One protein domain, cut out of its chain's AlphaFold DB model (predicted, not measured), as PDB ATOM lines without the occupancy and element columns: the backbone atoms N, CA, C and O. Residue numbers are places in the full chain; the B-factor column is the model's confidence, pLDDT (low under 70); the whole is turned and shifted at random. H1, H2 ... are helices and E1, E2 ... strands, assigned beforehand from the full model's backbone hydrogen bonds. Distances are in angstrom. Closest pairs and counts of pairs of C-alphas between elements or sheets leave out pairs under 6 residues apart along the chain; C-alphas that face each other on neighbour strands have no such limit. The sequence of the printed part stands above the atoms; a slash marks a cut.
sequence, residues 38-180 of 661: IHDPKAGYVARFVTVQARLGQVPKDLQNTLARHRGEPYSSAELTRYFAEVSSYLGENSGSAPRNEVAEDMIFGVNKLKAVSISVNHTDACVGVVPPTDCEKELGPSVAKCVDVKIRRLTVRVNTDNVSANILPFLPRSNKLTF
ATOM      1  N   ILE A  38     306.340 239.698 263.520       74.25
ATOM      2  CA  ILE A  38     307.665 240.316 263.520       74.25
ATOM      3  C   ILE A  38     307.573 241.667 262.807       74.25
ATOM      4  O   ILE A  38     307.590 241.742 261.576       74.25
ATOM      5  N   HIS A  39     307.528 242.748 263.584       64.88
ATOM      6  CA  HIS A  39     307.611 244.113 263.056       64.88
ATOM      7  C   HIS A  39     309.053 244.586 262.790       64.88
ATOM      8  O   HIS A  39     309.230 245.573 262.077       64.88
ATOM      9  N   ASP A  40     310.079 243.893 263.309       67.25
ATOM     10  CA  ASP A  40     311.489 244.273 263.122       67.25
ATOM     11  C   ASP A  40     312.247 243.276 262.206       67.25
ATOM     12  O   ASP A  40     312.578 242.166 262.631       67.25
ATOM     13  N   PRO A  41     312.539 243.634 260.939       59.47
ATOM     14  CA  PRO A  41     313.124 242.745 259.925       59.47
ATOM     15  C   PRO A  41     314.603 242.362 260.143       59.47
ATOM     16  O   PRO A  41     315.213 241.736 259.282       59.47
ATOM     17  N   LYS A  42     315.222 242.698 261.280       59.03
ATOM     18  CA  LYS A  42     316.675 242.526 261.497       59.03
ATOM     19  C   LYS A  42     317.154 241.089 261.766       59.03
ATOM     20  O   LYS A  42     318.325 240.889 262.076       59.03
ATOM     21  N   ALA A  43     316.294 240.076 261.665       67.94
ATOM     22  CA  ALA A  43     316.530 238.777 262.302       67.94
ATOM     23  C   ALA A  43     316.801 237.582 261.361       67.94
ATOM     24  O   ALA A  43     316.554 236.440 261.753       67.94
ATOM     25  N   GLY A  44     317.351 237.808 260.161       89.94
ATOM     26  CA  GLY A  44     317.854 236.728 259.291       89.94
ATOM     27  C   GLY A  44     316.794 235.704 258.865       89.94
ATOM     28  O   GLY A  44     317.128 234.556 258.585       89.94
ATOM     29  N   TYR A  45     315.518 236.099 258.867       94.62
ATOM     30  CA  TYR A  45     314.419 235.264 258.400       94.62
ATOM     31  C   TYR A  45     314.392 235.234 256.874       94.62
ATOM     32  O   TYR A  45     314.634 236.248 256.224       94.62
ATOM     33  N   VAL A  46     314.019 234.090 256.309       95.50
ATOM     34  CA  VAL A  46     313.669 233.958 254.888       95.50
ATOM     35  C   VAL A  46     312.186 233.640 254.719       95.50
ATOM     36  O   VAL A  46     311.567 233.001 255.574       95.50
ATOM     37  N   ALA A  47     311.590 234.089 253.621       95.94
ATOM     38  CA  ALA A  47     310.198 233.800 253.311       95.94
ATOM     39  C   ALA A  47     310.044 232.330 252.889       95.94
ATOM     40  O   ALA A  47     310.613 231.891 251.892       95.94
ATOM     41  N   ARG A  48     309.259 231.546 253.635       96.44
ATOM     42  CA  ARG A  48     308.919 230.164 253.264       96.44
ATOM     43  C   ARG A  48     307.762 230.136 252.275       96.44
ATOM     44  O   ARG A  48     307.869 229.520 251.217       96.44
ATOM     45  N   PHE A  49     306.679 230.835 252.604       96.31
ATOM     46  CA  PHE A  49     305.515 230.982 251.736       96.31
ATOM     47  C   PHE A  49     305.013 232.422 251.740       96.31
ATOM     48  O   PHE A  49     304.823 233.009 252.802       96.31
ATOM     49  N   VAL A  50     304.719 232.960 250.555       96.19
ATOM     50  CA  VAL A  50     303.962 234.205 250.388       96.19
ATOM     51  C   VAL A  50     302.618 233.844 249.768       96.19
ATOM     52  O   VAL A  50     302.545 233.308 248.665       96.19
ATOM     53  N   THR A  51     301.532 234.074 250.499       95.31
ATOM     54  CA  THR A  51     300.185 233.666 250.078       95.31
ATOM     55  C   THR A  51     299.197 234.813 250.210       95.31
ATOM     56  O   THR A  51     299.291 235.630 251.121       95.31
ATOM     57  N   VAL A  52     298.216 234.865 249.309       93.56
ATOM     58  CA  VAL A  52     297.105 235.822 249.381       93.56
ATOM     59  C   VAL A  52     295.884 235.123 249.946       93.56
ATOM     60  O   VAL A  52     295.480 234.061 249.474       93.56
ATOM     61  N   GLN A  53     295.255 235.727 250.948       90.06
ATOM     62  CA  GLN A  53     294.040 235.168 251.513       90.06
ATOM     63  C   GLN A  53     292.818 235.570 250.676       90.06
ATOM     64  O   GLN A  53     292.434 236.740 250.626       90.06
ATOM     65  N   ALA A  54     292.181 234.577 250.050       81.62
ATOM     66  CA  ALA A  54     290.915 234.739 249.341       81.62
ATOM     67  C   ALA A  54     289.717 234.350 250.224       81.62
ATOM     68  O   ALA A  54     289.819 233.471 251.082       81.62
ATOM     69  N   ARG A  55     288.567 235.000 250.018       70.81
ATOM     70  CA  ARG A  55     287.278 234.611 250.614       70.81
ATOM     71  C   ARG A  55     286.622 233.492 249.819       70.81
ATOM     72  O   ARG A  55     286.159 232.507 250.380       70.81
ATOM     73  N   LEU A  56     286.485 233.746 248.524       65.62
ATOM     74  CA  LEU A  56     285.741 232.956 247.560       65.62
ATOM     75  C   LEU A  56     286.576 232.888 246.287       65.62
ATOM     76  O   LEU A  56     287.137 233.901 245.853       65.62
ATOM     77  N   GLY A  57     286.619 231.693 245.706       65.69
ATOM     78  CA  GLY A  57     287.506 231.383 244.595       65.69
ATOM     79  C   GLY A  57     288.910 230.989 245.052       65.69
ATOM     80  O   GLY A  57     289.380 231.408 246.112       65.69
ATOM     81  N   GLN A  58     289.582 230.171 244.247       81.62
ATOM     82  CA  GLN A  58     291.001 229.881 244.439       81.62
ATOM     83  C   GLN A  58     291.828 231.103 244.021       81.62
ATOM     84  O   GLN A  58     291.473 231.799 243.071       81.62
ATOM     85  N   VAL A  59     292.934 231.379 244.720       87.50
ATOM     86  CA  VAL A  59     293.901 232.375 244.231       87.50
ATOM     87  C   VAL A  59     294.366 231.908 242.846       87.50
ATOM     88  O   VAL A  59     294.729 230.738 242.718       87.50
ATOM     89  N   PRO A  60     294.326 232.758 241.806       89.44
ATOM     90  CA  PRO A  60     294.743 232.356 240.470       89.44
ATOM     91  C   PRO A  60     296.150 231.759 240.480       89.44
ATOM     92  O   PRO A  60     297.038 232.298 241.144       89.44
ATOM     93  N   LYS A  61     296.355 230.667 239.732       92.19
ATOM     94  CA  LYS A  61     297.646 229.964 239.676       92.19
ATOM     95  C   LYS A  61     298.788 230.896 239.283       92.19
ATOM     96  O   LYS A  61     299.860 230.786 239.853       92.19
ATOM     97  N   ASP A  62     298.545 231.860 238.400       92.38
ATOM     98  CA  ASP A  62     299.561 232.835 237.993       92.38
ATOM     99  C   ASP A  62     300.028 233.697 239.171       92.38
ATOM    100  O   ASP A  62     301.225 233.849 239.377       92.38
ATOM    101  N   LEU A  63     299.096 234.192 239.996       93.31
ATOM    102  CA  LEU A  63     299.435 234.951 241.201       93.31
ATOM    103  C   LEU A  63     300.110 234.059 242.249       93.31
ATOM    104  O   LEU A  63     301.069 234.487 242.880       93.31
ATOM    105  N   GLN A  64     299.653 232.814 242.413       94.44
ATOM    106  CA  GLN A  64     300.322 231.847 243.290       94.44
ATOM    107  C   GLN A  64     301.762 231.586 242.835       94.44
ATOM    108  O   GLN A  64     302.665 231.598 243.659       94.44
ATOM    109  N   ASN A  65     301.979 231.398 241.533       95.44
ATOM    110  CA  ASN A  65     303.290 231.145 240.948       95.44
ATOM    111  C   ASN A  65     304.204 232.365 241.067       95.44
ATOM    112  O   ASN A  65     305.382 232.193 241.356       95.44
ATOM    113  N   THR A  66     303.679 233.578 240.865       95.75
ATOM    114  CA  THR A  66     304.422 234.827 241.083       95.75
ATOM    115  C   THR A  66     304.887 234.922 242.533       95.75
ATOM    116  O   THR A  66     306.082 235.035 242.774       95.75
ATOM    117  N   LEU A  67     303.980 234.740 243.497       96.06
ATOM    118  CA  LEU A  67     304.319 234.826 244.919       96.06
ATOM    119  C   LEU A  67     305.209 233.671 245.403       96.06
ATOM    120  O   LEU A  67     306.017 233.851 246.310       96.06
ATOM    121  N   ALA A  68     305.105 232.492 244.785       95.62
ATOM    122  CA  ALA A  68     305.953 231.344 245.095       95.62
ATOM    123  C   ALA A  68     307.425 231.559 244.708       95.62
ATOM    124  O   ALA A  68     308.288 230.879 245.263       95.62
ATOM    125  N   ARG A  69     307.736 232.503 243.803       96.88
ATOM    126  CA  ARG A  69     309.126 232.845 243.440       96.88
ATOM    127  C   ARG A  69     309.899 233.480 244.592       96.88
ATOM    128  O   ARG A  69     311.114 233.364 244.607       96.88
ATOM    129  N   HIS A  70     309.202 234.062 245.567       96.56
ATOM    130  CA  HIS A  70     309.821 234.647 246.759       96.56
ATOM    131  C   HIS A  70     310.223 233.609 247.817       96.56
ATOM    132  O   HIS A  70     310.739 233.963 248.877       96.56
ATOM    133  N   ARG A  71     309.980 232.314 247.571       96.50
ATOM    134  CA  ARG A  71     310.391 231.242 248.480       96.50
ATOM    135  C   ARG A  71     311.919 231.206 248.599       96.50
ATOM    136  O   ARG A  71     312.616 230.975 247.617       96.50
ATOM    137  N   GLY A  72     312.416 231.369 249.821       95.56
ATOM    138  CA  GLY A  72     313.840 231.395 250.158       95.56
ATOM    139  C   GLY A  72     314.477 232.788 250.124       95.56
ATOM    140  O   GLY A  72     315.633 232.917 250.519       95.56
ATOM    141  N   GLU A  73     313.753 233.832 249.707       96.19
ATOM    142  CA  GLU A  73     314.277 235.201 249.725       96.19
ATOM    143  C   GLU A  73     314.368 235.750 251.163       96.19
ATOM    144  O   GLU A  73     313.526 235.414 252.005       96.19
ATOM    145  N   PRO A  74     315.361 236.606 251.476       94.56
ATOM    146  CA  PRO A  74     315.443 237.282 252.767       94.56
ATOM    147  C   PRO A  74     314.186 238.113 253.037       94.56
ATOM    148  O   PRO A  74     313.807 238.967 252.240       94.56
ATOM    149  N   TYR A  75     313.551 237.899 254.185       92.75
ATOM    150  CA  TYR A  75     312.371 238.658 254.573       92.75
ATOM    151  C   TYR A  75     312.768 240.041 255.112       92.75
ATOM    152  O   TYR A  75     313.557 240.153 256.052       92.75
ATOM    153  N   SER A  76     312.194 241.105 254.541       91.00
ATOM    154  CA  SER A  76     312.366 242.487 255.006       91.00
ATOM    155  C   SER A  76     311.111 243.334 254.763       91.00
ATOM    156  O   SER A  76     310.229 242.949 253.997       91.00
ATOM    157  N   SER A  77     311.025 244.521 255.374       86.12
ATOM    158  CA  SER A  77     309.926 245.468 255.116       86.12
ATOM    159  C   SER A  77     309.914 245.999 253.672       86.12
ATOM    160  O   SER A  77     308.846 246.277 253.120       86.12
ATOM    161  N   ALA A  78     311.087 246.099 253.037       87.88
ATOM    162  CA  ALA A  78     311.210 246.450 251.625       87.88
ATOM    163  C   ALA A  78     310.634 245.344 250.726       87.88
ATOM    164  O   ALA A  78     309.839 245.633 249.832       87.88
ATOM    165  N   GLU A  79     310.946 244.079 251.023       92.44
ATOM    166  CA  GLU A  79     310.367 242.934 250.307       92.44
ATOM    167  C   GLU A  79     308.861 242.813 250.544       92.44
ATOM    168  O   GLU A  79     308.107 242.574 249.609       92.44
ATOM    169  N   LEU A  80     308.374 243.102 251.753       90.00
ATOM    170  CA  LEU A  80     306.934 243.136 252.007       90.00
ATOM    171  C   LEU A  80     306.215 244.166 251.119       90.00
ATOM    172  O   LEU A  80     305.155 243.884 250.556       90.00
ATOM    173  N   THR A  81     306.823 245.343 250.944       88.50
ATOM    174  CA  THR A  81     306.322 246.388 250.037       88.50
ATOM    175  C   THR A  81     306.319 245.906 248.586       88.50
ATOM    176  O   THR A  81     305.371 246.178 247.846       88.50
ATOM    177  N   ARG A  82     307.334 245.133 248.181       93.25
ATOM    178  CA  ARG A  82     307.388 244.494 246.865       93.25
ATOM    179  C   ARG A  82     306.274 243.464 246.692       93.25
ATOM    180  O   ARG A  82     305.568 243.520 245.688       93.25
ATOM    181  N   TYR A  83     306.031 242.603 247.679       94.19
ATOM    182  CA  TYR A  83     304.942 241.627 247.619       94.19
ATOM    183  C   TYR A  83     303.582 242.325 247.489       94.19
ATOM    184  O   TYR A  83     302.741 241.923 246.683       94.19
ATOM    185  N   PHE A  84     303.369 243.424 248.224       90.75
ATOM    186  CA  PHE A  84     302.181 244.262 248.054       90.75
ATOM    187  C   PHE A  84     302.089 244.868 246.660       90.75
ATOM    188  O   PHE A  84     300.995 244.906 246.093       90.75
ATOM    189  N   ALA A  85     303.207 245.317 246.092       89.50
ATOM    190  CA  ALA A  85     303.230 245.872 244.752       89.50
ATOM    191  C   ALA A  85     302.892 244.830 243.682       89.50
ATOM    192  O   ALA A  85     302.154 245.151 242.756       89.50
ATOM    193  N   GLU A  86     303.346 243.588 243.836       92.94
ATOM    194  CA  GLU A  86     303.034 242.490 242.921       92.94
ATOM    195  C   GLU A  86     301.570 242.051 243.020       92.94
ATOM    196  O   GLU A  86     300.899 241.917 241.994       92.94
ATOM    197  N   VAL A  87     301.027 241.923 244.236       90.12
ATOM    198  CA  VAL A  87     299.593 241.656 244.438       90.12
ATOM    199  C   VAL A  87     298.751 242.791 243.859       90.12
ATOM    200  O   VAL A  87     297.776 242.536 243.153       90.12
ATOM    201  N   SER A  88     299.132 244.044 244.105       85.44
ATOM    202  CA  SER A  88     298.419 245.213 243.578       85.44
ATOM    203  C   SER A  88     298.535 245.295 242.055       85.44
ATOM    204  O   SER A  88     297.540 245.545 241.387       85.44
ATOM    205  N   SER A  89     299.708 245.021 241.481       85.81
ATOM    206  CA  SER A  89     299.932 244.961 240.031       85.81
ATOM    207  C   SER A  89     299.077 243.878 239.372       85.81
ATOM    208  O   SER A  89     298.372 244.160 238.405       85.81
ATOM    209  N   TYR A  90     299.040 242.670 239.948       85.75
ATOM    210  CA  TYR A  90     298.198 241.576 239.455       85.75
ATOM    211  C   TYR A  90     296.708 241.934 239.487       85.75
ATOM    212  O   TYR A  90     295.942 241.557 238.601       85.75
ATOM    213  N   LEU A  91     296.291 242.683 240.508       80.94
ATOM    214  CA  LEU A  91     294.925 243.183 240.649       80.94
ATOM    215  C   LEU A  91     294.653 244.444 239.804       80.94
ATOM    216  O   LEU A  91     293.511 244.894 239.758       80.94
ATOM    217  N   GLY A  92     295.664 244.979 239.109       72.75
ATOM    218  CA  GLY A  92     295.558 246.129 238.207       72.75
ATOM    219  C   GLY A  92     295.686 247.508 238.869       72.75
ATOM    220  O   GLY A  92     295.314 248.502 238.256       72.75
ATOM    221  N   GLU A  93     296.194 247.598 240.101       63.94
ATOM    222  CA  GLU A  93     296.239 248.827 240.913       63.94
ATOM    223  C   GLU A  93     297.540 249.628 240.827       63.94
ATOM    224  O   GLU A  93     297.493 250.852 240.881       63.94
ATOM    225  N   ASN A  94     298.689 248.973 240.643       42.81
ATOM    226  CA  ASN A  94     300.005 249.631 240.673       42.81
ATOM    227  C   ASN A  94     300.591 249.951 239.290       42.81
ATOM    228  O   ASN A  94     301.806 250.076 239.146       42.81
ATOM    229  N   SER A  95     299.758 250.150 238.264       38.53
ATOM    230  CA  SER A  95     300.245 250.685 236.981       38.53
ATOM    231  C   SER A  95     300.510 252.199 237.069       38.53
ATOM    232  O   SER A  95     299.889 253.018 236.400       38.53
ATOM    233  N   GLY A  96     301.494 252.576 237.893       39.31
ATOM    234  CA  GLY A  96     302.122 253.905 237.900       39.31
ATOM    235  C   GLY A  96     302.859 254.238 236.594       39.31
ATOM    236  O   GLY A  96     303.336 255.352 236.416       39.31
ATOM    237  N   SER A  97     302.900 253.303 235.644       33.94
ATOM    238  CA  SER A  97     303.273 253.522 234.252       33.94
ATOM    239  C   SER A  97     302.081 253.167 233.356       33.94
ATOM    240  O   SER A  97     301.945 252.024 232.934       33.94
ATOM    241  N   ALA A  98     301.214 254.162 233.134       40.81
ATOM    242  CA  ALA A  98     300.133 254.239 232.140       40.81
ATOM    243  C   ALA A  98     299.257 252.978 231.930       40.81
ATOM    244  O   ALA A  98     299.684 252.036 231.259       40.81
ATOM    245  N   PRO A  99     297.974 252.970 232.341       35.88
ATOM    246  CA  PRO A  99     297.078 251.915 231.912       35.88
ATOM    247  C   PRO A  99     296.534 252.213 230.512       35.88
ATOM    248  O   PRO A  99     296.009 253.288 230.221       35.88
ATOM    249  N   ARG A 100     296.596 251.193 229.652       34.38
ATOM    250  CA  ARG A 100     295.552 250.948 228.656       34.38
ATOM    251  C   ARG A 100     294.203 251.003 229.378       34.38
ATOM    252  O   ARG A 100     293.872 250.124 230.171       34.38
ATOM    253  N   ASN A 101     293.474 252.077 229.114       31.92
ATOM    254  CA  ASN A 101     292.088 252.281 229.496       31.92
ATOM    255  C   ASN A 101     291.229 251.186 228.862       31.92
ATOM    256  O   ASN A 101     291.102 251.182 227.645       31.92
ATOM    257  N   GLU A 102     290.643 250.300 229.670       34.78
ATOM    258  CA  GLU A 102     289.308 249.764 229.355       34.78
ATOM    259  C   GLU A 102     288.621 249.033 230.516       34.78
ATOM    260  O   GLU A 102     287.401 249.006 230.542       34.78
ATOM    261  N   VAL A 103     289.335 248.512 231.527       34.38
ATOM    262  CA  VAL A 103     288.665 247.652 232.539       34.38
ATOM    263  C   VAL A 103     288.662 248.215 233.973       34.38
ATOM    264  O   VAL A 103     287.835 247.804 234.783       34.38
ATOM    265  N   ALA A 104     289.509 249.199 234.307       34.81
ATOM    266  CA  ALA A 104     289.612 249.722 235.683       34.81
ATOM    267  C   ALA A 104     289.056 251.150 235.895       34.81
ATOM    268  O   ALA A 104     288.545 251.441 236.978       34.81
ATOM    269  N   GLU A 105     289.052 252.028 234.879       35.47
ATOM    270  CA  GLU A 105     288.425 253.365 235.000       35.47
ATOM    271  C   GLU A 105     286.888 253.300 235.091       35.47
ATOM    272  O   GLU A 105     286.242 254.219 235.601       35.47
ATOM    273  N   ASP A 106     286.306 252.160 234.721       34.00
ATOM    274  CA  ASP A 106     284.884 251.871 234.876       34.00
ATOM    275  C   ASP A 106     284.434 251.664 236.330       34.00
ATOM    276  O   ASP A 106     283.230 251.613 236.590       34.00
ATOM    277  N   MET A 107     285.361 251.564 237.291       33.91
ATOM    278  CA  MET A 107     285.009 251.378 238.703       33.91
ATOM    279  C   MET A 107     285.093 252.633 239.570       33.91
ATOM    280  O   MET A 107     284.520 252.601 240.661       33.91
ATOM    281  N   ILE A 108     285.754 253.715 239.131       36.72
ATOM    282  CA  ILE A 108     285.979 254.875 240.012       36.72
ATOM    283  C   ILE A 108     285.381 256.184 239.461       36.72
ATOM    284  O   ILE A 108     284.681 256.837 240.226       36.72
ATOM    285  N   PHE A 109     285.506 256.541 238.171       34.00
ATOM    286  CA  PHE A 109     284.836 257.740 237.605       34.00
ATOM    287  C   PHE A 109     284.604 257.670 236.079       34.00
ATOM    288  O   PHE A 109     284.846 258.640 235.360       34.00
ATOM    289  N   GLY A 110     284.108 256.546 235.552       30.84
ATOM    290  CA  GLY A 110     283.694 256.473 234.149       30.84
ATOM    291  C   GLY A 110     282.648 257.552 233.832       30.84
ATOM    292  O   GLY A 110     281.545 257.543 234.375       30.84
ATOM    293  N   VAL A 111     282.970 258.487 232.936       34.69
ATOM    294  CA  VAL A 111     282.111 259.633 232.557       34.69
ATOM    295  C   VAL A 111     280.817 259.169 231.861       34.69
ATOM    296  O   VAL A 111     279.800 259.859 231.864       34.69
ATOM    297  N   ASN A 112     280.795 257.925 231.368       34.78
ATOM    298  CA  ASN A 112     279.589 257.258 230.883       34.78
ATOM    299  C   ASN A 112     278.804 256.512 231.983       34.78
ATOM    300  O   ASN A 112     277.688 256.062 231.728       34.78
ATOM    301  N   LYS A 113     279.290 256.465 233.225       41.59
ATOM    302  CA  LYS A 113     278.790 255.636 234.336       41.59
ATOM    303  C   LYS A 113     278.352 256.421 235.573       41.59
ATOM    304  O   LYS A 113     278.418 255.927 236.690       41.59
ATOM    305  N   LEU A 114     277.783 257.611 235.389       42.12
ATOM    306  CA  LEU A 114     277.180 258.408 236.474       42.12
ATOM    307  C   LEU A 114     275.903 257.798 237.103       42.12
ATOM    308  O   LEU A 114     275.075 258.537 237.625       42.12
ATOM    309  N   LYS A 115     275.695 256.479 237.023       39.41
ATOM    310  CA  LYS A 115     274.674 255.803 237.834       39.41
ATOM    311  C   LYS A 115     275.322 255.261 239.118       39.41
ATOM    312  O   LYS A 115     275.001 255.754 240.190       39.41
ATOM    313  N   ALA A 116     276.395 254.474 239.040       45.00
ATOM    314  CA  ALA A 116     277.058 253.948 240.236       45.00
ATOM    315  C   ALA A 116     278.405 254.641 240.514       45.00
ATOM    316  O   ALA A 116     279.439 254.204 240.012       45.00
ATOM    317  N   VAL A 117     278.444 255.668 241.369       47.72
ATOM    318  CA  VAL A 117     279.717 256.163 241.930       47.72
ATOM    319  C   VAL A 117     280.180 255.174 242.995       47.72
ATOM    320  O   VAL A 117     279.938 255.371 244.179       47.72
ATOM    321  N   SER A 118     280.811 254.062 242.612       47.34
ATOM    322  CA  SER A 118     281.286 253.116 243.621       47.34
ATOM    323  C   SER A 118     282.578 253.610 244.268       47.34
ATOM    324  O   SER A 118     283.639 253.534 243.663       47.34
ATOM    325  N   ILE A 119     282.506 254.106 245.503       54.38
ATOM    326  CA  ILE A 119     283.709 254.483 246.258       54.38
ATOM    327  C   ILE A 119     284.307 253.200 246.833       54.38
ATOM    328  O   ILE A 119     283.654 252.522 247.626       54.38
ATOM    329  N   SER A 120     285.522 252.838 246.429       54.00
ATOM    330  CA  SER A 120     286.278 251.735 247.023       54.00
ATOM    331  C   SER A 120     287.482 252.268 247.790       54.00
ATOM    332  O   SER A 120     288.351 252.933 247.236       54.00
ATOM    333  N   VAL A 121     287.545 251.957 249.081       60.59
ATOM    334  CA  VAL A 121     288.764 252.103 249.876       60.59
ATOM    335  C   VAL A 121     289.409 250.727 249.946       60.59
ATOM    336  O   VAL A 121     288.796 249.771 250.428       60.59
ATOM    337  N   ASN A 122     290.624 250.625 249.417       66.25
ATOM    338  CA  ASN A 122     291.439 249.421 249.479       66.25
ATOM    339  C   ASN A 122     292.538 249.633 250.514       66.25
ATOM    340  O   ASN A 122     293.256 250.627 250.464       66.25
ATOM    341  N   HIS A 123     292.669 248.693 251.436       77.62
ATOM    342  CA  HIS A 123     293.782 248.615 252.363       77.62
ATOM    343  C   HIS A 123     294.369 247.211 252.276       77.62
ATOM    344  O   HIS A 123     293.650 246.222 252.429       77.62
ATOM    345  N   THR A 124     295.659 247.124 251.986       79.81
ATOM    346  CA  THR A 124     296.389 245.857 251.928       79.81
ATOM    347  C   THR A 124     297.230 245.748 253.187       79.81
ATOM    348  O   THR A 124     297.903 246.701 253.563       79.81
ATOM    349  N   ASP A 125     297.154 244.591 253.826       86.88
ATOM    350  CA  ASP A 125     297.820 244.266 255.080       86.88
ATOM    351  C   ASP A 125     298.515 242.902 254.937       86.88
ATOM    352  O   ASP A 125     298.181 242.114 254.044       86.88
ATOM    353  N   ALA A 126     299.475 242.586 255.798       88.81
ATOM    354  CA  ALA A 126     300.123 241.280 255.830       88.81
ATOM    355  C   ALA A 126     300.285 240.784 257.257       88.81
ATOM    356  O   ALA A 126     300.736 241.518 258.122       88.81
ATOM    357  N   CYS A 127     299.997 239.500 257.452       90.44
ATOM    358  CA  CYS A 127     300.360 238.788 258.670       90.44
ATOM    359  C   CYS A 127     301.584 237.919 258.419       90.44
ATOM    360  O   CYS A 127     301.615 237.182 257.430       90.44
ATOM    361  N   VAL A 128     302.552 237.966 259.323       91.50
ATOM    362  CA  VAL A 128     303.854 237.315 259.186       91.50
ATOM    363  C   VAL A 128     304.011 236.342 260.346       91.50
ATOM    364  O   VAL A 128     304.340 236.718 261.465       91.50
ATOM    365  N   GLY A 129     303.746 235.065 260.078       92.00
ATOM    366  CA  GLY A 129     303.858 234.014 261.085       92.00
ATOM    367  C   GLY A 129     305.259 233.418 261.113       92.00
ATOM    368  O   GLY A 129     305.748 232.963 260.078       92.00
ATOM    369  N   VAL A 130     305.884 233.368 262.288       92.75
ATOM    370  CA  VAL A 130     307.141 232.636 262.487       92.75
ATOM    371  C   VAL A 130     306.892 231.139 262.378       92.75
ATOM    372  O   VAL A 130     305.947 230.608 262.958       92.75
ATOM    373  N   VAL A 131     307.754 230.457 261.634       93.56
ATOM    374  CA  VAL A 131     307.668 229.016 261.417       93.56
ATOM    375  C   VAL A 131     308.696 228.307 262.308       93.56
ATOM    376  O   VAL A 131     309.822 228.799 262.434       93.56
ATOM    377  N   PRO A 132     308.354 227.161 262.929       95.69
ATOM    378  CA  PRO A 132     309.313 226.366 263.692       95.69
ATOM    379  C   PRO A 132     310.555 225.989 262.856       95.69
ATOM    380  O   PRO A 132     310.397 225.601 261.696       95.69
ATOM    381  N   PRO A 133     311.779 226.025 263.423       95.94
ATOM    382  CA  PRO A 133     313.016 225.735 262.687       95.94
ATOM    383  C   PRO A 133     313.009 224.391 261.950       95.94
ATOM    384  O   PRO A 133     313.438 224.319 260.806       95.94
ATOM    385  N   THR A 134     312.427 223.350 262.554       96.50
ATOM    386  CA  THR A 134     312.307 222.012 261.949       96.50
ATOM    387  C   THR A 134     311.548 222.027 260.623       96.50
ATOM    388  O   THR A 134     311.888 221.292 259.699       96.50
ATOM    389  N   ASP A 135     310.527 222.879 260.509       96.44
ATOM    390  CA  ASP A 135     309.734 223.004 259.288       96.44
ATOM    391  C   ASP A 135     310.429 223.899 258.255       96.44
ATOM    392  O   ASP A 135     310.250 223.707 257.052       96.44
ATOM    393  N   CYS A 136     311.224 224.871 258.712       95.69
ATOM    394  CA  CYS A 136     312.080 225.677 257.847       95.69
ATOM    395  C   CYS A 136     313.167 224.818 257.199       95.69
ATOM    396  O   CYS A 136     313.303 224.838 255.977       95.69
ATOM    397  N   GLU A 137     313.870 224.010 257.993       96.56
ATOM    398  CA  GLU A 137     314.938 223.127 257.523       96.56
ATOM    399  C   GLU A 137     314.417 222.075 256.540       96.56
ATOM    400  O   GLU A 137     315.039 221.805 255.512       96.56
ATOM    401  N   LYS A 138     313.231 221.520 256.819       96.62
ATOM    402  CA  LYS A 138     312.583 220.531 255.952       96.62
ATOM    403  C   LYS A 138     312.209 221.096 254.579       96.62
ATOM    404  O   LYS A 138     312.345 220.398 253.580       96.62
ATOM    405  N   GLU A 139     311.706 222.328 254.525       96.19
ATOM    406  CA  GLU A 139     311.174 222.926 253.294       96.19
ATOM    407  C   GLU A 139     312.212 223.756 252.520       96.19
ATOM    408  O   GLU A 139     312.137 223.836 251.294       96.19
ATOM    409  N   LEU A 140     313.155 224.411 253.196       96.50
ATOM    410  CA  LEU A 140     314.129 225.327 252.579       96.50
ATOM    411  C   LEU A 140     315.572 224.800 252.625       96.50
ATOM    412  O   LEU A 140     316.451 225.395 252.005       96.50
ATOM    413  N   GLY A 141     315.807 223.674 253.301       96.38
ATOM    414  CA  GLY A 141     317.113 223.036 253.442       96.38
ATOM    415  C   GLY A 141     317.754 223.271 254.818       96.38
ATOM    416  O   GLY A 141     317.414 224.224 255.518       96.38
ATOM    417  N   PRO A 142     318.726 222.425 255.210       94.69
ATOM    418  CA  PRO A 142     319.280 222.384 256.569       94.69
ATOM    419  C   PRO A 142     320.055 223.646 256.988       94.69
ATOM    420  O   PRO A 142     320.378 223.809 258.157       94.69
ATOM    421  N   SER A 143     320.370 224.548 256.054       93.06
ATOM    422  CA  SER A 143     321.040 225.825 256.332       93.06
ATOM    423  C   SER A 143     320.085 226.942 256.779       93.06
ATOM    424  O   SER A 143     320.544 228.028 257.134       93.06
ATOM    425  N   VAL A 144     318.768 226.704 256.771       94.38
ATOM    426  CA  VAL A 144     317.742 227.720 257.036       94.38
ATOM    427  C   VAL A 144     317.043 227.464 258.375       94.38
ATOM    428  O   VAL A 144     315.988 226.840 258.441       94.38
ATOM    429  N   ALA A 145     317.608 228.010 259.455       92.31
ATOM    430  CA  ALA A 145     317.072 227.846 260.813       92.31
ATOM    431  C   ALA A 145     315.892 228.786 261.150       92.31
ATOM    432  O   ALA A 145     315.202 228.587 262.150       92.31
ATOM    433  N   LYS A 146     315.672 229.845 260.357       95.12
ATOM    434  CA  LYS A 146     314.655 230.877 260.612       95.12
ATOM    435  C   LYS A 146     313.896 231.219 259.339       95.12
ATOM    436  O   LYS A 146     314.471 231.752 258.393       95.12
ATOM    437  N   CYS A 147     312.592 230.977 259.328       94.94
ATOM    438  CA  CYS A 147     311.737 231.342 258.207       94.94
ATOM    439  C   CYS A 147     310.359 231.836 258.663       94.94
ATOM    440  O   CYS A 147     309.952 231.629 259.810       94.94
ATOM    441  N   VAL A 148     309.667 232.536 257.764       94.88
ATOM    442  CA  VAL A 148     308.338 233.109 258.006       94.88
ATOM    443  C   VAL A 148     307.356 232.753 256.896       94.88
ATOM    444  O   VAL A 148     307.728 232.637 255.729       94.88
ATOM    445  N   ASP A 149     306.082 232.646 257.259       95.38
ATOM    446  CA  ASP A 149     304.969 232.597 256.318       95.38
ATOM    447  C   ASP A 149     304.294 233.966 256.247       95.38
ATOM    448  O   ASP A 149     303.721 234.444 257.231       95.38
ATOM    449  N   VAL A 150     304.297 234.574 255.064       94.44
ATOM    450  CA  VAL A 150     303.647 235.856 254.796       94.44
ATOM    451  C   VAL A 150     302.259 235.605 254.209       94.44
ATOM    452  O   VAL A 150     302.093 234.995 253.150       94.44
ATOM    453  N   LYS A 151     301.227 236.087 254.898       94.19
ATOM    454  CA  LYS A 151     299.824 236.013 254.478       94.19
ATOM    455  C   LYS A 151     299.309 237.414 254.189       94.19
ATOM    456  O   LYS A 151     298.928 238.140 255.103       94.19
ATOM    457  N   ILE A 152     299.252 237.767 252.910       92.31
ATOM    458  CA  ILE A 152     298.736 239.047 252.432       92.31
ATOM    459  C   ILE A 152     297.210 239.013 252.471       92.31
ATOM    460  O   ILE A 152     296.555 238.122 251.916       92.31
ATOM    461  N   ARG A 153     296.629 240.007 253.133       88.00
ATOM    462  CA  ARG A 153     295.194 240.243 253.229       88.00
ATOM    463  C   ARG A 153     294.877 241.566 252.563       88.00
ATOM    464  O   ARG A 153     295.643 242.518 252.630       88.00
ATOM    465  N   ARG A 154     293.709 241.642 251.944       80.56
ATOM    466  CA  ARG A 154     293.236 242.896 251.377       80.56
ATOM    467  C   ARG A 154     291.826 243.175 251.846       80.56
ATOM    468  O   ARG A 154     290.896 242.411 251.589       80.56
ATOM    469  N   LEU A 155     291.703 244.300 252.526       72.25
ATOM    470  CA  LEU A 155     290.464 244.890 252.977       72.25
ATOM    471  C   LEU A 155     289.960 245.797 251.862       72.25
ATOM    472  O   LEU A 155     290.566 246.820 251.558       72.25
ATOM    473  N   THR A 156     288.842 245.431 251.248       60.34
ATOM    474  CA  THR A 156     288.163 246.312 250.298       60.34
ATOM    475  C   THR A 156     286.816 246.709 250.870       60.34
ATOM    476  O   THR A 156     285.909 245.886 251.008       60.34
ATOM    477  N   VAL A 157     286.667 247.996 251.163       58.56
ATOM    478  CA  VAL A 157     285.384 248.604 251.503       58.56
ATOM    479  C   VAL A 157     284.866 249.287 250.250       58.56
ATOM    480  O   VAL A 157     285.322 250.364 249.889       58.56
ATOM    481  N   ARG A 158     283.920 248.646 249.560       55.81
ATOM    482  CA  ARG A 158     283.187 249.271 248.449       55.81
ATOM    483  C   ARG A 158     281.940 249.968 248.990       55.81
ATOM    484  O   ARG A 158     281.336 249.492 249.938       55.81
ATOM    485  N   VAL A 159     281.475 251.041 248.384       53.34
ATOM    486  CA  VAL A 159     280.156 251.617 248.664       53.34
ATOM    487  C   VAL A 159     279.459 251.734 247.323       53.34
ATOM    488  O   VAL A 159     279.864 252.532 246.494       53.34
ATOM    489  N   ASN A 160     278.469 250.877 247.069       50.25
ATOM    490  CA  ASN A 160     277.653 250.933 245.862       50.25
ATOM    491  C   ASN A 160     276.495 251.910 246.084       50.25
ATOM    492  O   ASN A 160     275.646 251.692 246.944       50.25
ATOM    493  N   THR A 161     276.471 252.990 245.325       51.38
ATOM    494  CA  THR A 161     275.526 254.093 245.511       51.38
ATOM    495  C   THR A 161     274.163 253.810 244.891       51.38
ATOM    496  O   THR A 161     273.154 254.257 245.421       51.38
ATOM    497  N   ASP A 162     274.123 252.990 243.839       47.09
ATOM    498  CA  ASP A 162     272.895 252.611 243.129       47.09
ATOM    499  C   ASP A 162     272.090 251.540 243.857       47.09
ATOM    500  O   ASP A 162     270.862 251.503 243.792       47.09
ATOM    501  N   ASN A 163     272.785 250.643 244.552       51.12
ATOM    502  CA  ASN A 163     272.161 249.569 245.299       51.12
ATOM    503  C   ASN A 163     272.666 249.581 246.740       51.12
ATOM    504  O   ASN A 163     273.499 248.767 247.141       51.12
ATOM    505  N   VAL A 164     272.129 250.512 247.530       46.44
ATOM    506  CA  VAL A 164     272.480 250.667 248.946       46.44
ATOM    507  C   VAL A 164     272.260 249.367 249.728       46.44
ATOM    508  O   VAL A 164     273.051 249.057 250.615       46.44
ATOM    509  N   SER A 165     271.268 248.550 249.354       43.34
ATOM    510  CA  SER A 165     271.032 247.241 249.984       43.34
ATOM    511  C   SER A 165     272.206 246.269 249.806       43.34
ATOM    512  O   SER A 165     272.527 245.513 250.723       43.34
ATOM    513  N   ALA A 166     272.943 246.365 248.693       47.38
ATOM    514  CA  ALA A 166     274.158 245.585 248.477       47.38
ATOM    515  C   ALA A 166     275.284 245.966 249.455       47.38
ATOM    516  O   ALA A 166     276.235 245.195 249.613       47.38
ATOM    517  N   ASN A 167     275.214 247.134 250.111       46.88
ATOM    518  CA  ASN A 167     276.203 247.598 251.092       46.88
ATOM    519  C   ASN A 167     276.016 247.034 252.496       46.88
ATOM    520  O   ASN A 167     276.918 247.203 253.313       46.88
ATOM    521  N   ILE A 168     274.891 246.376 252.786       44.38
ATOM    522  CA  ILE A 168     274.459 246.148 254.170       44.38
ATOM    523  C   ILE A 168     274.016 244.711 254.422       44.38
ATOM    524  O   ILE A 168     273.012 244.450 255.076       44.38
ATOM    525  N   LEU A 169     274.816 243.748 253.989       43.91
ATOM    526  CA  LEU A 169     274.915 242.521 254.771       43.91
ATOM    527  C   LEU A 169     276.199 242.638 255.601       43.91
ATOM    528  O   LEU A 169     277.259 242.270 255.106       43.91
ATOM    529  N   PRO A 170     276.140 243.177 256.839       38.47
ATOM    530  CA  PRO A 170     277.290 243.207 257.737       38.47
ATOM    531  C   PRO A 170     277.605 241.808 258.296       38.47
ATOM    532  O   PRO A 170     278.721 241.570 258.738       38.47
ATOM    533  N   PHE A 171     276.643 240.872 258.249       33.16
ATOM    534  CA  PHE A 171     276.769 239.512 258.805       33.16
ATOM    535  C   PHE A 171     277.241 238.453 257.812       33.16
ATOM    536  O   PHE A 171     277.712 237.394 258.214       33.16
ATOM    537  N   LEU A 172     277.181 238.738 256.513       37.25
ATOM    538  CA  LEU A 172     278.077 238.095 255.566       37.25
ATOM    539  C   LEU A 172     279.197 239.099 255.384       37.25
ATOM    540  O   LEU A 172     279.026 239.961 254.522       37.25
ATOM    541  N   PRO A 173     280.287 239.047 256.177       34.78
ATOM    542  CA  PRO A 173     281.362 240.017 256.051       34.78
ATOM    543  C   PRO A 173     281.646 240.154 254.564       34.78
ATOM    544  O   PRO A 173     281.903 239.144 253.904       34.78
ATOM    545  N   ARG A 174     281.513 241.359 253.990       47.62
ATOM    546  CA  ARG A 174     282.265 241.671 252.776       47.62
ATOM    547  C   ARG A 174     283.684 241.420 253.207       47.62
ATOM    548  O   ARG A 174     284.218 242.172 254.015       47.62
ATOM    549  N   SER A 175     284.141 240.217 252.893       46.69
ATOM    550  CA  SER A 175     285.262 239.654 253.604       46.69
ATOM    551  C   SER A 175     286.398 240.642 253.488       46.69
ATOM    552  O   SER A 175     286.647 241.188 252.419       46.69
ATOM    553  N   ASN A 176     287.117 240.804 254.582       53.00
ATOM    554  CA  ASN A 176     288.476 241.324 254.629       53.00
ATOM    555  C   ASN A 176     289.475 240.540 253.740       53.00
ATOM    556  O   ASN A 176     290.678 240.559 253.980       53.00
ATOM    557  N   LYS A 177     288.979 239.759 252.781       61.56
ATOM    558  CA  LYS A 177     289.718 238.848 251.925       61.56
ATOM    559  C   LYS A 177     289.221 239.053 250.506       61.56
ATOM    560  O   LYS A 177     288.023 239.239 250.275       61.56
ATOM    561  N   LEU A 178     290.148 238.959 249.568       68.44
ATOM    562  CA  LEU A 178     289.887 239.094 248.143       68.44
ATOM    563  C   LEU A 178     288.867 238.059 247.666       68.44
ATOM    564  O   LEU A 178     288.963 236.878 247.996       68.44
ATOM    565  N   THR A 179     287.894 238.491 246.871       64.50
ATOM    566  CA  THR A 179     287.025 237.578 246.125       64.50
ATOM    567  C   THR A 179     287.506 237.552 244.686       64.50
ATOM    568  O   THR A 179     287.409 238.557 243.980       64.50
ATOM    569  N   PHE A 180     287.997 236.405 244.230       71.44
ATOM    570  CA  PHE A 180     288.345 236.219 242.828       71.44
ATOM    571  C   PHE A 180     287.077 235.823 242.075       71.44
ATOM    572  O   PHE A 180     286.794 234.643 241.898       71.44
TER     573      PHE A 180
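What this domain is: This is residues 38 to 180 of the 661 residues of an uncharacterized protein of Pyrinomonadaceae bacterium (UniProt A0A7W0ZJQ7). A long, twisted ribbon of two antiparallel strands, E3 and E4, makes the longest axis, and E1 runs beside the first part of E4 to widen one end into a three-stranded sheet. The helices H1 and H2 pack side by side on one face of that sheet, H3 sits at its wider end on the opposite face, and a long loop follows H2, of which residues 96 to 101 stick out. The printed part has 143 residues, with four named strands and four named helices in the order E1 E2 H1 H2 E3 H3 E4 H4; the sheet's order is E1 E4 E3, mixed. The class is mixed, helices and strands, with 70 residues, under half, in named elements. The whole is loose, with a radius of gyration of the C-alphas of 18.2 A and spans of 59 by 38 by 28 A.

How they stand to each other: E4, residues 147 to 159, is the inner strand and antiparallel to E3, residues 119 to 131, at 164 degrees; N 125 and O 153 are within hydrogen-bond range at 2.8 A. E1, residues 46 to 52, is parallel to E4 at 25 degrees, with N 48 and O 148 at 2.8 A. E1 runs on into E2, residues 54 to 56, at 26 degrees; E2 pairs with residues 178 to 179, parallel. H2, residues 77 to 90, is on the sheet at a height of 9.2 A, and its closest C-alpha pair with E3 is Phe 84 and Thr 124, 7.1 A. H1, residues 61 to 68, is on the same face at a height of 6.4 A, over none of the strands. H1 and H2 form a helical hairpin and only just touch, with 3 pairs of C-alphas within 8 A, the closest Leu 63 and Tyr 90 at 7.0 A; their tilt is a shallow 10 degrees, opposite ways. H3, residues 133 to 140, is on the opposite face from H2 at a height of 9.4 A, which gives three layers, helices on both faces of a sheet. H4, residues 164 to 167, only grazes the sheet with residues 166 to 167. In H1, H2 and H3 every O i to N i+4 pair is within hydrogen-bond range; H4 is too short for such a pair.

Where its parts are: E4 is 38.7 A long, from C-alpha 147 at (311.737, 231.342, 258.207) to C-alpha 159 at (280.156, 251.617, 248.664). E3 measures 38.1 A, H2 19.9 A and E1, from C-alpha 46 at (313.669, 233.958, 254.888), 17.6 A.

The domain as a whole: The C-alphas farthest apart, of Leu 114 and Pro 142, are 58.9 A apart. The printed part has no cut, and the link from H2 to E3, 28 residues, is long. The mean pLDDT of the printed part is 72.2; 61 residues are under 70, among them 93 to 122 and 156 to 179.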